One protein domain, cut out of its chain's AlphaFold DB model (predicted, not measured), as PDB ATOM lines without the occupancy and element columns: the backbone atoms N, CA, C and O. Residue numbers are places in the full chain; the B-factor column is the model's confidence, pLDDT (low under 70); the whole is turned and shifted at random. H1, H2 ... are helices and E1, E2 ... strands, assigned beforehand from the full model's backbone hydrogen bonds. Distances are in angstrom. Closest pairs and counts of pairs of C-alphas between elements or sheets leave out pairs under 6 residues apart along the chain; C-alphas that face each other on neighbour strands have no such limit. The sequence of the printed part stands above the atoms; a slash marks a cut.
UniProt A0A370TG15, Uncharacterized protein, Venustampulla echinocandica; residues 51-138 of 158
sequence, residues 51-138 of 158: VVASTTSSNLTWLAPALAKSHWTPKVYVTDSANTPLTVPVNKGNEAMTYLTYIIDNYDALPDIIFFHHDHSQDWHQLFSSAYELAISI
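This is residues 51 to 138 of the 158 residues of an uncharacterized protein of Venustampulla echinocandica (UniProt A0A370TG15). A small parallel sheet of three strands, E2, E1 and E3, stands in the middle, with the longest helix, H2, packed slantwise on one face. Two short helices, H1 and H3, touch each other at the far side of the domain from H2 and only graze the sheet, while residues 104 to 109 and 123 to 128 stick out. The 88 printed residues hold three named helices and three named strands, in the order E1 H1 E2 H2 E3 H3, and the sheet runs E2 E1 E3. The class is mixed, helices and strands, with under half of the residues in named elements. The whole is compact, with a radius of gyration of the C-alphas of 12.9 A, and rounded, spanning 31 by 30 by 22 A.

In the sheet, E1 is residues 51 to 54, 9.7 A long, and begins at C-alpha 51 (245.694, 246.413, 229.632). E2 is residues 73 to 78, 16.3 A, and E3 is residues 113 to 118, 16.7 A. H2 is residues 95 to 105, 15.7 A, with C-alpha 95 at (247.501, 251.892, 221.570). H1 is residues 63 to 67, 6.0 A. H3 is residues 130 to 136, 10.0 A, and ends at C-alpha 136 (234.351, 234.884, 226.664).

E1 is the inner strand. It is parallel to E2 at 27 degrees, with N 52 and O 75 within hydrogen-bond range at 2.9 A, and to E3 at 13 degrees, with N 51 and O 115 at 2.8 A. H2 is on the sheet at a height of 8.7 A, over E1 and only just over E2, on which 3 of its C-alphas fall. On the local plane it stands at 41 degrees to E1, slantwise to the strands; the closest C-alphas of the two are those of Ala 53 and Glu 95, 5.2 A apart. E1, H1, E2 form a strand-helix-strand unit, two parallel neighbour strands with a helix between them along the chain; E2, H2, E3 form a split one, with E1 between its strands in the sheet. Both crossovers are right-handed. H1 and H3 touch, their closest C-alphas being those of Ala 66 and Ala 131, 4.9 A apart. H2 is apart from H1 and from H3. In H1, H2 and H3 every O i to N i+4 pair is within hydrogen-bond range.

The C-alphas farthest apart, those of Asp 108 and Trp 124, are 36.4 A apart. The printed part has no cut. The links E2 to H2, 16 residues, and E3 to H3, 11 residues, are long. The mean pLDDT of the printed part is 92.2; residue 138 is under 70.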
ATOM      1  N   VAL A  51     244.958 245.191 229.947       97.94
ATOM      2  CA  VAL A  51     245.694 246.413 229.632       97.94
ATOM      3  C   VAL A  51     244.858 247.229 228.659       97.94
ATOM      4  O   VAL A  51     244.659 246.810 227.521       97.94
ATOM      5  N   VAL A  52     244.365 248.378 229.120       97.50
ATOM      6  CA  VAL A  52     243.492 249.255 228.333       97.50
ATOM      7  C   VAL A  52     244.276 250.477 227.887       97.50
ATOM      8  O   VAL A  52     244.787 251.219 228.728       97.50
ATOM      9  N   ALA A  53     244.364 250.691 226.578       97.12
ATOM     10  CA  ALA A  53     244.878 251.932 226.016       97.12
ATOM     11  C   ALA A  53     243.747 252.957 225.914       97.12
ATOM     12  O   ALA A  53     242.744 252.692 225.259       97.12
ATOM     13  N   SER A  54     243.905 254.114 226.556       96.69
ATOM     14  CA  SER A  54     242.900 255.174 226.561       96.69
ATOM     15  C   SER A  54     243.525 256.566 226.421       96.69
ATOM     16  O   SER A  54     244.747 256.759 226.433       96.69
ATOM     17  N   THR A  55     242.659 257.564 226.304       95.81
ATOM     18  CA  THR A  55     242.964 258.990 226.396       95.81
ATOM     19  C   THR A  55     242.134 259.622 227.511       95.81
ATOM     20  O   THR A  55     241.281 258.977 228.128       95.81
ATOM     21  N   THR A  56     242.368 260.901 227.795       95.12
ATOM     22  CA  THR A  56     241.561 261.668 228.751       95.12
ATOM     23  C   THR A  56     240.100 261.817 228.321       95.12
ATOM     24  O   THR A  56     239.237 262.019 229.171       95.12
ATOM     25  N   SER A  57     239.803 261.688 227.022       95.38
ATOM     26  CA  SER A  57     238.445 261.777 226.471       95.38
ATOM     27  C   SER A  57     237.702 260.438 226.407       95.38
ATOM     28  O   SER A  57     236.521 260.415 226.060       95.38
ATOM     29  N   SER A  58     238.372 259.325 226.704       95.19
ATOM     30  CA  SER A  58     237.813 257.974 226.617       95.19
ATOM     31  C   SER A  58     236.635 257.740 227.564       95.19
ATOM     32  O   SER A  58     236.681 258.076 228.748       95.19
ATOM     33  N   ASN A  59     235.593 257.063 227.073       95.12
ATOM     34  CA  ASN A  59     234.459 256.636 227.894       95.12
ATOM     35  C   ASN A  59     234.624 255.182 228.365       95.12
ATOM     36  O   ASN A  59     234.260 254.238 227.669       95.12
ATOM     37  N   LEU A  60     235.101 255.014 229.601       95.56
ATOM     38  CA  LEU A  60     235.360 253.706 230.218       95.56
ATOM     39  C   LEU A  60     234.226 253.203 231.133       95.56
ATOM     40  O   LEU A  60     234.441 252.320 231.963       95.56
ATOM     41  N   THR A  61     233.007 253.742 231.014       95.31
ATOM     42  CA  THR A  61     231.873 253.348 231.881       95.31
ATOM     43  C   THR A  61     231.505 251.864 231.779       95.31
ATOM     44  O   THR A  61     230.976 251.290 232.731       95.31
ATOM     45  N   TRP A  62     231.838 251.217 230.661       92.75
ATOM     46  CA  TRP A  62     231.627 249.787 230.434       92.75
ATOM     47  C   TRP A  62     232.575 248.888 231.250       92.75
ATOM     48  O   TRP A  62     232.259 247.721 231.495       92.75
ATOM     49  N   LEU A  63     233.724 249.410 231.696       94.25
ATOM     50  CA  LEU A  63     234.797 248.609 232.286       94.25
ATOM     51  C   LEU A  63     234.401 248.032 233.649       94.25
ATOM     52  O   LEU A  63     234.522 246.832 233.876       94.25
ATOM     53  N   ALA A  64     233.876 248.865 234.552       93.56
ATOM     54  CA  ALA A  64     233.471 248.436 235.891       93.56
ATOM     55  C   ALA A  64     232.453 247.269 235.893       93.56
ATOM     56  O   ALA A  64     232.712 246.262 236.560       93.56
ATOM     57  N   PRO A  65     231.328 247.326 235.146       91.38
ATOM     58  CA  PRO A  65     230.385 246.209 235.100       91.38
ATOM     59  C   PRO A  65     230.949 244.964 234.398       91.38
ATOM     60  O   PRO A  65     230.564 243.851 234.766       91.38
ATOM     61  N   ALA A  66     231.858 245.118 233.426       89.25
ATOM     62  CA  ALA A  66     232.551 243.986 232.807       89.25
ATOM     63  C   ALA A  66     233.488 243.289 233.809       89.25
ATOM     64  O   ALA A  66     233.463 242.065 233.948       89.25
ATOM     65  N   LEU A  67     234.254 244.073 234.574       90.88
ATOM     66  CA  LEU A  67     235.196 243.564 235.566       90.88
ATOM     67  C   LEU A  67     234.509 242.831 236.717       90.88
ATOM     68  O   LEU A  67     235.018 241.802 237.149       90.88
ATOM     69  N   ALA A  68     233.337 243.301 237.161       88.25
ATOM     70  CA  ALA A  68     232.568 242.688 238.250       88.25
ATOM     71  C   ALA A  68     232.213 241.207 238.005       88.25
ATOM     72  O   ALA A  68     231.952 240.466 238.950       88.25
ATOM     73  N   LYS A  69     232.194 240.776 236.739       75.31
ATOM     74  CA  LYS A  69     231.883 239.402 236.320       75.31
ATOM     75  C   LYS A  69     233.129 238.605 235.920       75.31
ATOM     76  O   LYS A  69     233.001 237.513 235.374       75.31
ATOM     77  N   SER A  70     234.320 239.147 236.158       79.00
ATOM     78  CA  SER A  70     235.588 238.594 235.688       79.00
ATOM     79  C   SER A  70     236.653 238.554 236.787       79.00
ATOM     80  O   SER A  70     236.480 239.110 237.867       79.00
ATOM     81  N   HIS A  71     237.787 237.920 236.489       82.56
ATOM     82  CA  HIS A  71     238.976 237.915 237.349       82.56
ATOM     83  C   HIS A  71     240.139 238.714 236.738       82.56
ATOM     84  O   HIS A  71     241.302 238.430 237.020       82.56
ATOM     85  N   TRP A  72     239.841 239.675 235.860       90.88
ATOM     86  CA  TRP A  72     240.847 240.524 235.227       90.88
ATOM     87  C   TRP A  72     241.299 241.649 236.161       90.88
ATOM     88  O   TRP A  72     240.477 242.321 236.779       90.88
ATOM     89  N   THR A  73     242.609 241.897 236.215       94.75
ATOM     90  CA  THR A  73     243.172 243.075 236.889       94.75
ATOM     91  C   THR A  73     243.357 244.199 235.869       94.75
ATOM     92  O   THR A  73     244.193 244.050 234.976       94.75
ATOM     93  N   PRO A  74     242.622 245.320 235.952       96.12
ATOM     94  CA  PRO A  74     242.748 246.394 234.973       96.12
ATOM     95  C   PRO A  74     244.053 247.184 235.144       96.12
ATOM     96  O   PRO A  74     244.481 247.492 236.258       96.12
ATOM     97  N   LYS A  75     244.655 247.555 234.016       97.69
ATOM     98  CA  LYS A  75     245.820 248.433 233.865       97.69
ATOM     99  C   LYS A  75     245.481 249.451 232.775       97.69
ATOM    100  O   LYS A  75     245.682 249.193 231.593       97.69
ATOM    101  N   VAL A  76     244.879 250.566 233.174       97.50
ATOM    102  CA  VAL A  76     244.379 251.598 232.252       97.50
ATOM    103  C   VAL A  76     245.460 252.652 232.050       97.50
ATOM    104  O   VAL A  76     245.788 253.361 232.997       97.50
ATOM    105  N   TYR A  77     246.003 252.741 230.839       97.81
ATOM    106  CA  TYR A  77     247.018 253.724 230.466       97.81
ATOM    107  C   TYR A  77     246.381 254.905 229.746       97.81
ATOM    108  O   TYR A  77     245.712 254.718 228.731       97.81
ATOM    109  N   VAL A  78     246.662 256.118 230.223       96.81
ATOM    110  CA  VAL A  78     246.205 257.362 229.592       96.81
ATOM    111  C   VAL A  78     247.353 257.964 228.789       96.81
ATOM    112  O   VAL A  78     248.368 258.405 229.333       96.81
ATOM    113  N   THR A  79     247.201 257.952 227.469       95.38
ATOM    114  CA  THR A  79     248.305 258.213 226.530       95.38
ATOM    115  C   THR A  79     248.567 259.694 226.241       95.38
ATOM    116  O   THR A  79     249.621 260.038 225.710       95.38
ATOM    117  N   ASP A  80     247.637 260.578 226.594       94.38
ATOM    118  CA  ASP A  80     247.666 262.028 226.355       94.38
ATOM    119  C   ASP A  80     247.814 262.852 227.648       94.38
ATOM    120  O   ASP A  80     247.741 264.080 227.614       94.38
ATOM    121  N   SER A  81     248.055 262.201 228.795       93.38
ATOM    122  CA  SER A  81     248.235 262.872 230.085       93.38
ATOM    123  C   SER A  81     249.372 262.267 230.905       93.38
ATOM    124  O   SER A  81     249.237 261.198 231.504       93.38
ATOM    125  N   ALA A  82     250.472 263.016 230.999       89.75
ATOM    126  CA  ALA A  82     251.662 262.638 231.764       89.75
ATOM    127  C   ALA A  82     251.448 262.635 233.292       89.75
ATOM    128  O   ALA A  82     252.262 262.090 234.027       89.75
ATOM    129  N   ASN A  83     250.351 263.227 233.778       90.00
ATOM    130  CA  ASN A  83     250.039 263.320 235.210       90.00
ATOM    131  C   ASN A  83     249.231 262.117 235.726       90.00
ATOM    132  O   ASN A  83     248.710 262.154 236.841       90.00
ATOM    133  N   THR A  84     249.065 261.076 234.910       92.50
ATOM    134  CA  THR A  84     248.306 259.883 235.285       92.50
ATOM    135  C   THR A  84     249.227 258.797 235.843       92.50
ATOM    136  O   THR A  84     250.378 258.700 235.422       92.50
ATOM    137  N   PRO A  85     248.748 257.959 236.785       93.44
ATOM    138  CA  PRO A  85     249.580 256.914 237.388       93.44
ATOM    139  C   PRO A  85     250.140 255.897 236.386       93.44
ATOM    140  O   PRO A  85     251.205 255.337 236.618       93.44
ATOM    141  N   LEU A  86     249.411 255.645 235.297       96.94
ATOM    142  CA  LEU A  86     249.833 254.792 234.193       96.94
ATOM    143  C   LEU A  86     249.739 255.607 232.907       96.94
ATOM    144  O   LEU A  86     248.647 255.942 232.443       96.94
ATOM    145  N   THR A  87     250.895 255.921 232.342       96.25
ATOM    146  CA  THR A  87     251.035 256.680 231.101       96.25
ATOM    147  C   THR A  87     252.149 256.076 230.252       96.25
ATOM    148  O   THR A  87     252.791 255.106 230.651       96.25
ATOM    149  N   VAL A  88     252.363 256.630 229.064       95.44
ATOM    150  CA  VAL A  88     253.430 256.212 228.151       95.44
ATOM    151  C   VAL A  88     254.535 257.272 228.121       95.44
ATOM    152  O   VAL A  88     254.226 258.459 228.234       95.44
ATOM    153  N   PRO A  89     255.814 256.902 227.912       93.12
ATOM    154  CA  PRO A  89     256.909 257.875 227.870       93.12
ATOM    155  C   PRO A  89     256.721 258.936 226.778       93.12
ATOM    156  O   PRO A  89     256.924 260.125 227.006       93.12
ATOM    157  N   VAL A  90     256.329 258.492 225.579       92.25
ATOM    158  CA  VAL A  90     255.948 259.339 224.444       92.25
ATOM    159  C   VAL A  90     254.915 258.585 223.613       92.25
ATOM    160  O   VAL A  90     255.158 257.451 223.197       92.25
ATOM    161  N   ASN A  91     253.785 259.217 223.305       89.81
ATOM    162  CA  ASN A  91     252.770 258.606 222.453       89.81
ATOM    163  C   ASN A  91     253.138 258.723 220.957       89.81
ATOM    164  O   ASN A  91     252.737 259.662 220.273       89.81
ATOM    165  N   LYS A  92     253.932 257.769 220.451       88.94
ATOM    166  CA  LYS A  92     254.283 257.610 219.021       88.94
ATOM    167  C   LYS A  92     253.745 256.313 218.402       88.94
ATOM    168  O   LYS A  92     254.395 255.705 217.557       88.94
ATOM    169  N   GLY A  93     252.560 255.883 218.823       88.19
ATOM    170  CA  GLY A  93     251.955 254.647 218.318       88.19
ATOM    171  C   GLY A  93     250.538 254.382 218.811       88.19
ATOM    172  O   GLY A  93     250.060 253.261 218.662       88.19
ATOM    173  N   ASN A  94     249.876 255.382 219.405       89.00
ATOM    174  CA  ASN A  94     248.555 255.253 220.016       89.00
ATOM    175  C   ASN A  94     248.537 254.063 220.993       89.00
ATOM    176  O   ASN A  94     249.372 253.977 221.895       89.00
ATOM    177  N   GLU A  95     247.640 253.109 220.771       94.00
ATOM    178  CA  GLU A  95     247.501 251.892 221.570       94.00
ATOM    179  C   GLU A  95     248.778 251.051 221.638       94.00
ATOM    180  O   GLU A  95     249.099 250.489 222.686       94.00
ATOM    181  N   ALA A  96     249.557 251.004 220.553       95.75
ATOM    182  CA  ALA A  96     250.766 250.188 220.498       95.75
ATOM    183  C   ALA A  96     251.800 250.628 221.544       95.75
ATOM    184  O   ALA A  96     252.503 249.787 222.108       95.75
ATOM    185  N   MET A  97     251.865 251.931 221.850       96.25
ATOM    186  CA  MET A  97     252.771 252.434 222.884       96.25
ATOM    187  C   MET A  97     252.367 251.973 224.276       96.25
ATOM    188  O   MET A  97     253.243 251.629 225.066       96.25
ATOM    189  N   THR A  98     251.069 251.919 224.571       97.56
ATOM    190  CA  THR A  98     250.562 251.372 225.834       97.56
ATOM    191  C   THR A  98     250.976 249.916 226.000       97.56
ATOM    192  O   THR A  98     251.539 249.544 227.029       97.56
ATOM    193  N   TYR A  99     250.731 249.088 224.981       97.69
ATOM    194  CA  TYR A  99     250.998 247.652 225.065       97.69
ATOM    195  C   TYR A  99     252.494 247.367 225.218       97.69
ATOM    196  O   TYR A  99     252.886 246.577 226.077       97.69
ATOM    197  N   LEU A 100     253.336 248.059 224.444       97.31
ATOM    198  CA  LEU A 100     254.785 247.915 224.542       97.31
ATOM    199  C   LEU A 100     255.322 248.397 225.898       97.31
ATOM    200  O   LEU A 100     256.140 247.703 226.496       97.31
ATOM    201  N   THR A 101     254.836 249.536 226.402       97.50
ATOM    202  CA  THR A 101     255.224 250.064 227.724       97.50
ATOM    203  C   THR A 101     254.891 249.055 228.820       97.50
ATOM    204  O   THR A 101     255.761 248.698 229.607       97.50
ATOM    205  N   TYR A 102     253.676 248.494 228.811       98.19
ATOM    206  CA  TYR A 102     253.282 247.478 229.784       98.19
ATOM    207  C   TYR A 102     254.200 246.249 229.759       98.19
ATOM    208  O   TYR A 102     254.615 245.778 230.818       98.19
ATOM    209  N   ILE A 103     254.520 245.731 228.566       98.38
ATOM    210  CA  ILE A 103     255.400 244.563 228.422       98.38
ATOM    211  C   ILE A 103     256.796 244.865 228.969       98.38
ATOM    212  O   ILE A 103     257.348 244.036 229.685       98.38
ATOM    213  N   ILE A 104     257.357 246.033 228.648       97.69
ATOM    214  CA  ILE A 104     258.692 246.437 229.104       97.69
ATOM    215  C   ILE A 104     258.717 246.583 230.630       97.69
ATOM    216  O   ILE A 104     259.560 245.975 231.283       97.69
ATOM    217  N   ASP A 105     257.765 247.320 231.201       97.31
ATOM    218  CA  ASP A 105     257.743 247.638 232.635       97.31
ATOM    219  C   ASP A 105     257.489 246.413 233.524       97.31
ATOM    220  O   ASP A 105     257.815 246.422 234.710       97.31
ATOM    221  N   ASN A 106     256.885 245.361 232.966       97.62
ATOM    222  CA  ASN A 106     256.509 244.153 233.699       97.62
ATOM    223  C   ASN A 106     257.261 242.909 233.201       97.62
ATOM    224  O   ASN A 106     256.870 241.810 233.576       97.62
ATOM    225  N   TYR A 107     258.309 243.048 232.376       97.81
ATOM    226  CA  TYR A 107     258.945 241.937 231.648       97.81
ATOM    227  C   TYR A 107     259.330 240.748 232.543       97.81
ATOM    228  O   TYR A 107     259.045 239.599 232.211       97.81
ATOM    229  N   ASP A 108     259.901 241.029 233.716       97.88
ATOM    230  CA  ASP A 108     260.343 240.005 234.670       97.88
ATOM    231  C   ASP A 108     259.191 239.362 235.468       97.88
ATOM    232  O   ASP A 108     259.379 238.341 236.129       97.88
ATOM    233  N   ALA A 109     257.999 239.962 235.435       95.94
ATOM    234  CA  ALA A 109     256.845 239.588 236.251       95.94
ATOM    235  C   ALA A 109     255.524 239.659 235.460       95.94
ATOM    236  O   ALA A 109     254.489 240.077 235.990       95.94
ATOM    237  N   LEU A 110     255.554 239.268 234.183       96.62
ATOM    238  CA  LEU A 110     254.355 239.229 233.351       96.62
ATOM    239  C   LEU A 110     253.334 238.238 233.938       96.62
ATOM    240  O   LEU A 110     253.718 237.164 234.406       96.62
ATOM    241  N   PRO A 111     252.032 238.571 233.912       94.75
ATOM    242  CA  PRO A 111     251.003 237.638 234.335       94.75
ATOM    243  C   PRO A 111     250.874 236.495 233.322       94.75
ATOM    244  O   PRO A 111     251.263 236.623 232.161       94.75
ATOM    245  N   ASP A 112     250.231 235.409 233.739       92.38
ATOM    246  CA  ASP A 112     250.006 234.237 232.889       92.38
ATOM    247  C   ASP A 112     249.173 234.576 231.645       92.38
ATOM    248  O   ASP A 112     249.332 233.961 230.591       92.38
ATOM    249  N   ILE A 113     248.257 235.543 231.774       91.62
ATOM    250  CA  ILE A 113     247.418 236.016 230.675       91.62
ATOM    251  C   ILE A 113     247.365 237.543 230.673       91.62
ATOM    252  O   ILE A 113     247.018 238.183 231.673       91.62
ATOM    253  N   ILE A 114     247.638 238.117 229.505       95.25
ATOM    254  CA  ILE A 114     247.497 239.544 229.231       95.25
ATOM    255  C   ILE A 114     246.459 239.706 228.127       95.25
ATOM    256  O   ILE A 114     246.549 239.050 227.091       95.25
ATOM    257  N   PHE A 115     245.494 240.593 228.340       94.81
ATOM    258  CA  PHE A 115     244.556 241.006 227.307       94.81
ATOM    259  C   PHE A 115     244.758 242.491 227.021       94.81
ATOM    260  O   PHE A 115     244.492 243.337 227.873       94.81
ATOM    261  N   PHE A 116     245.277 242.787 225.832       95.75
ATOM    262  CA  PHE A 116     245.416 244.140 225.305       95.75
ATOM    263  C   PHE A 116     244.117 244.571 224.636       95.75
ATOM    264  O   PHE A 116     243.610 243.858 223.769       95.75
ATOM    265  N   HIS A 117     243.589 245.720 225.046       93.81
ATOM    266  CA  HIS A 117     242.310 246.221 224.563       93.81
ATOM    267  C   HIS A 117     242.332 247.742 224.421       93.81
ATOM    268  O   HIS A 117     242.973 248.441 225.210       93.81
ATOM    269  N   HIS A 118     241.610 248.264 223.438       92.88
ATOM    270  CA  HIS A 118     241.369 249.700 223.329       92.88
ATOM    271  C   HIS A 118     240.214 250.128 224.244       92.88
ATOM    272  O   HIS A 118     239.539 249.314 224.872       92.88
ATOM    273  N   ASP A 119     240.001 251.426 224.381       92.50
ATOM    274  CA  ASP A 119     239.090 252.026 225.353       92.50
ATOM    275  C   ASP A 119     237.602 251.923 225.001       92.50
ATOM    276  O   ASP A 119     236.754 252.072 225.886       92.50
ATOM    277  N   HIS A 120     237.251 251.680 223.742       92.62
ATOM    278  CA  HIS A 120     235.855 251.670 223.315       92.62
ATOM    279  C   HIS A 120     235.067 250.468 223.851       92.62
ATOM    280  O   HIS A 120     235.561 249.346 223.975       92.62
ATOM    281  N   SER A 121     233.788 250.704 224.159       90.25
ATOM    282  CA  SER A 121     232.848 249.634 224.525       90.25
ATOM    283  C   SER A 121     232.459 248.774 223.324       90.25
ATOM    284  O   SER A 121     232.123 247.605 223.515       90.25
ATOM    285  N   GLN A 122     232.388 249.380 222.139       91.88
ATOM    286  CA  GLN A 122     232.167 248.726 220.857       91.88
ATOM    287  C   GLN A 122     232.454 249.724 219.724       91.88
ATOM    288  O   GLN A 122     231.913 250.829 219.736       91.88
ATOM    289  N   ASP A 123     233.237 249.305 218.739       87.50
ATOM    290  CA  ASP A 123     233.538 250.021 217.502       87.50
ATOM    291  C   ASP A 123     232.837 249.397 216.294       87.50
ATOM    292  O   ASP A 123     232.396 248.248 216.317       87.50
ATOM    293  N   TRP A 124     232.770 250.142 215.189       83.88
ATOM    294  CA  TRP A 124     232.051 249.734 213.975       83.88
ATOM    295  C   TRP A 124     232.588 248.458 213.312       83.88
ATOM    296  O   TRP A 124     231.864 247.802 212.565       83.88
ATOM    297  N   HIS A 125     233.845 248.104 213.572       83.62
ATOM    298  CA  HIS A 125     234.472 246.867 213.095       83.62
ATOM    299  C   HIS A 125     234.383 245.707 214.094       83.62
ATOM    300  O   HIS A 125     234.827 244.602 213.779       83.62
ATOM    301  N   GLN A 126     233.832 245.927 215.289       84.25
ATOM    302  CA  GLN A 126     233.692 244.893 216.307       84.25
ATOM    303  C   GLN A 126     232.320 244.228 216.218       84.25
ATOM    304  O   GLN A 126     231.275 244.879 216.292       84.25
ATOM    305  N   LEU A 127     232.333 242.900 216.100       87.75
ATOM    306  CA  LEU A 127     231.112 242.097 216.071       87.75
ATOM    307  C   LEU A 127     230.411 242.066 217.437       87.75
ATOM    308  O   LEU A 127     229.185 242.003 217.499       87.75
ATOM    309  N   PHE A 128     231.185 242.128 218.521       89.62
ATOM    310  CA  PHE A 128     230.685 242.071 219.888       89.62
ATOM    311  C   PHE A 128     231.214 243.232 220.730       89.62
ATOM    312  O   PHE A 128     232.233 243.841 220.418       89.62
ATOM    313  N   SER A 129     230.510 243.525 221.823       91.06
ATOM    314  CA  SER A 129     230.964 244.518 222.798       91.06
ATOM    315  C   SER A 129     232.209 244.047 223.556       91.06
ATOM    316  O   SER A 129     232.363 242.862 223.853       91.06
ATOM    317  N   SER A 130     233.038 244.989 223.990       91.12
ATOM    318  CA  SER A 130     234.229 244.756 224.817       91.12
ATOM    319  C   SER A 130     233.922 243.973 226.095       91.12
ATOM    320  O   SER A 130     234.671 243.084 226.495       91.12
ATOM    321  N   ALA A 131     232.770 244.241 226.720       88.75
ATOM    322  CA  ALA A 131     232.312 243.501 227.894       88.75
ATOM    323  C   ALA A 131     232.031 242.020 227.583       88.75
ATOM    324  O   ALA A 131     232.294 241.149 228.413       88.75
ATOM    325  N   TYR A 132     231.503 241.737 226.391       88.50
ATOM    326  CA  TYR A 132     231.260 240.377 225.929       88.50
ATOM    327  C   TYR A 132     232.570 239.647 225.619       88.50
ATOM    328  O   TYR A 132     232.769 238.539 226.115       88.50
ATOM    329  N   GLU A 133     233.484 240.289 224.887       88.00
ATOM    330  CA  GLU A 133     234.817 239.744 224.578       88.00
ATOM    331  C   GLU A 133     235.584 239.370 225.855       88.00
ATOM    332  O   GLU A 133     236.124 238.270 225.993       88.00
ATOM    333  N   LEU A 134     235.543 240.243 226.865       87.75
ATOM    334  CA  LEU A 134     236.134 239.965 228.172       87.75
ATOM    335  C   LEU A 134     235.509 238.766 228.874       87.75
ATOM    336  O   LEU A 134     236.233 237.988 229.494       87.75
ATOM    337  N   ALA A 135     234.191 238.599 228.775       83.88
ATOM    338  CA  ALA A 135     233.502 237.473 229.390       83.88
ATOM    339  C   ALA A 135     233.886 236.142 228.727       83.88
ATOM    340  O   ALA A 135     234.105 235.153 229.429       83.88
ATOM    341  N   ILE A 136     234.016 236.112 227.396       79.81
ATOM    342  CA  ILE A 136     234.351 234.884 226.664       79.81
ATOM    343  C   ILE A 136     235.851 234.571 226.664       79.81
ATOM    344  O   ILE A 136     236.212 233.402 226.591       79.81
ATOM    345  N   SER A 137     236.733 235.563 226.840       75.00
ATOM    346  CA  SER A 137     238.189 235.341 226.944       75.00
ATOM    347  C   SER A 137     238.599 234.462 228.140       75.00
ATOM    348  O   SER A 137     239.680 233.878 228.167       75.00
ATOM    349  N   ILE A 138     237.717 234.335 229.135       67.69
ATOM    350  CA  ILE A 138     237.901 233.490 230.324       67.69
ATOM    351  C   ILE A 138     237.617 232.010 230.002       67.69
ATOM    352  O   ILE A 138     238.084 231.113 230.711       67.69
TER     353      ILE A 138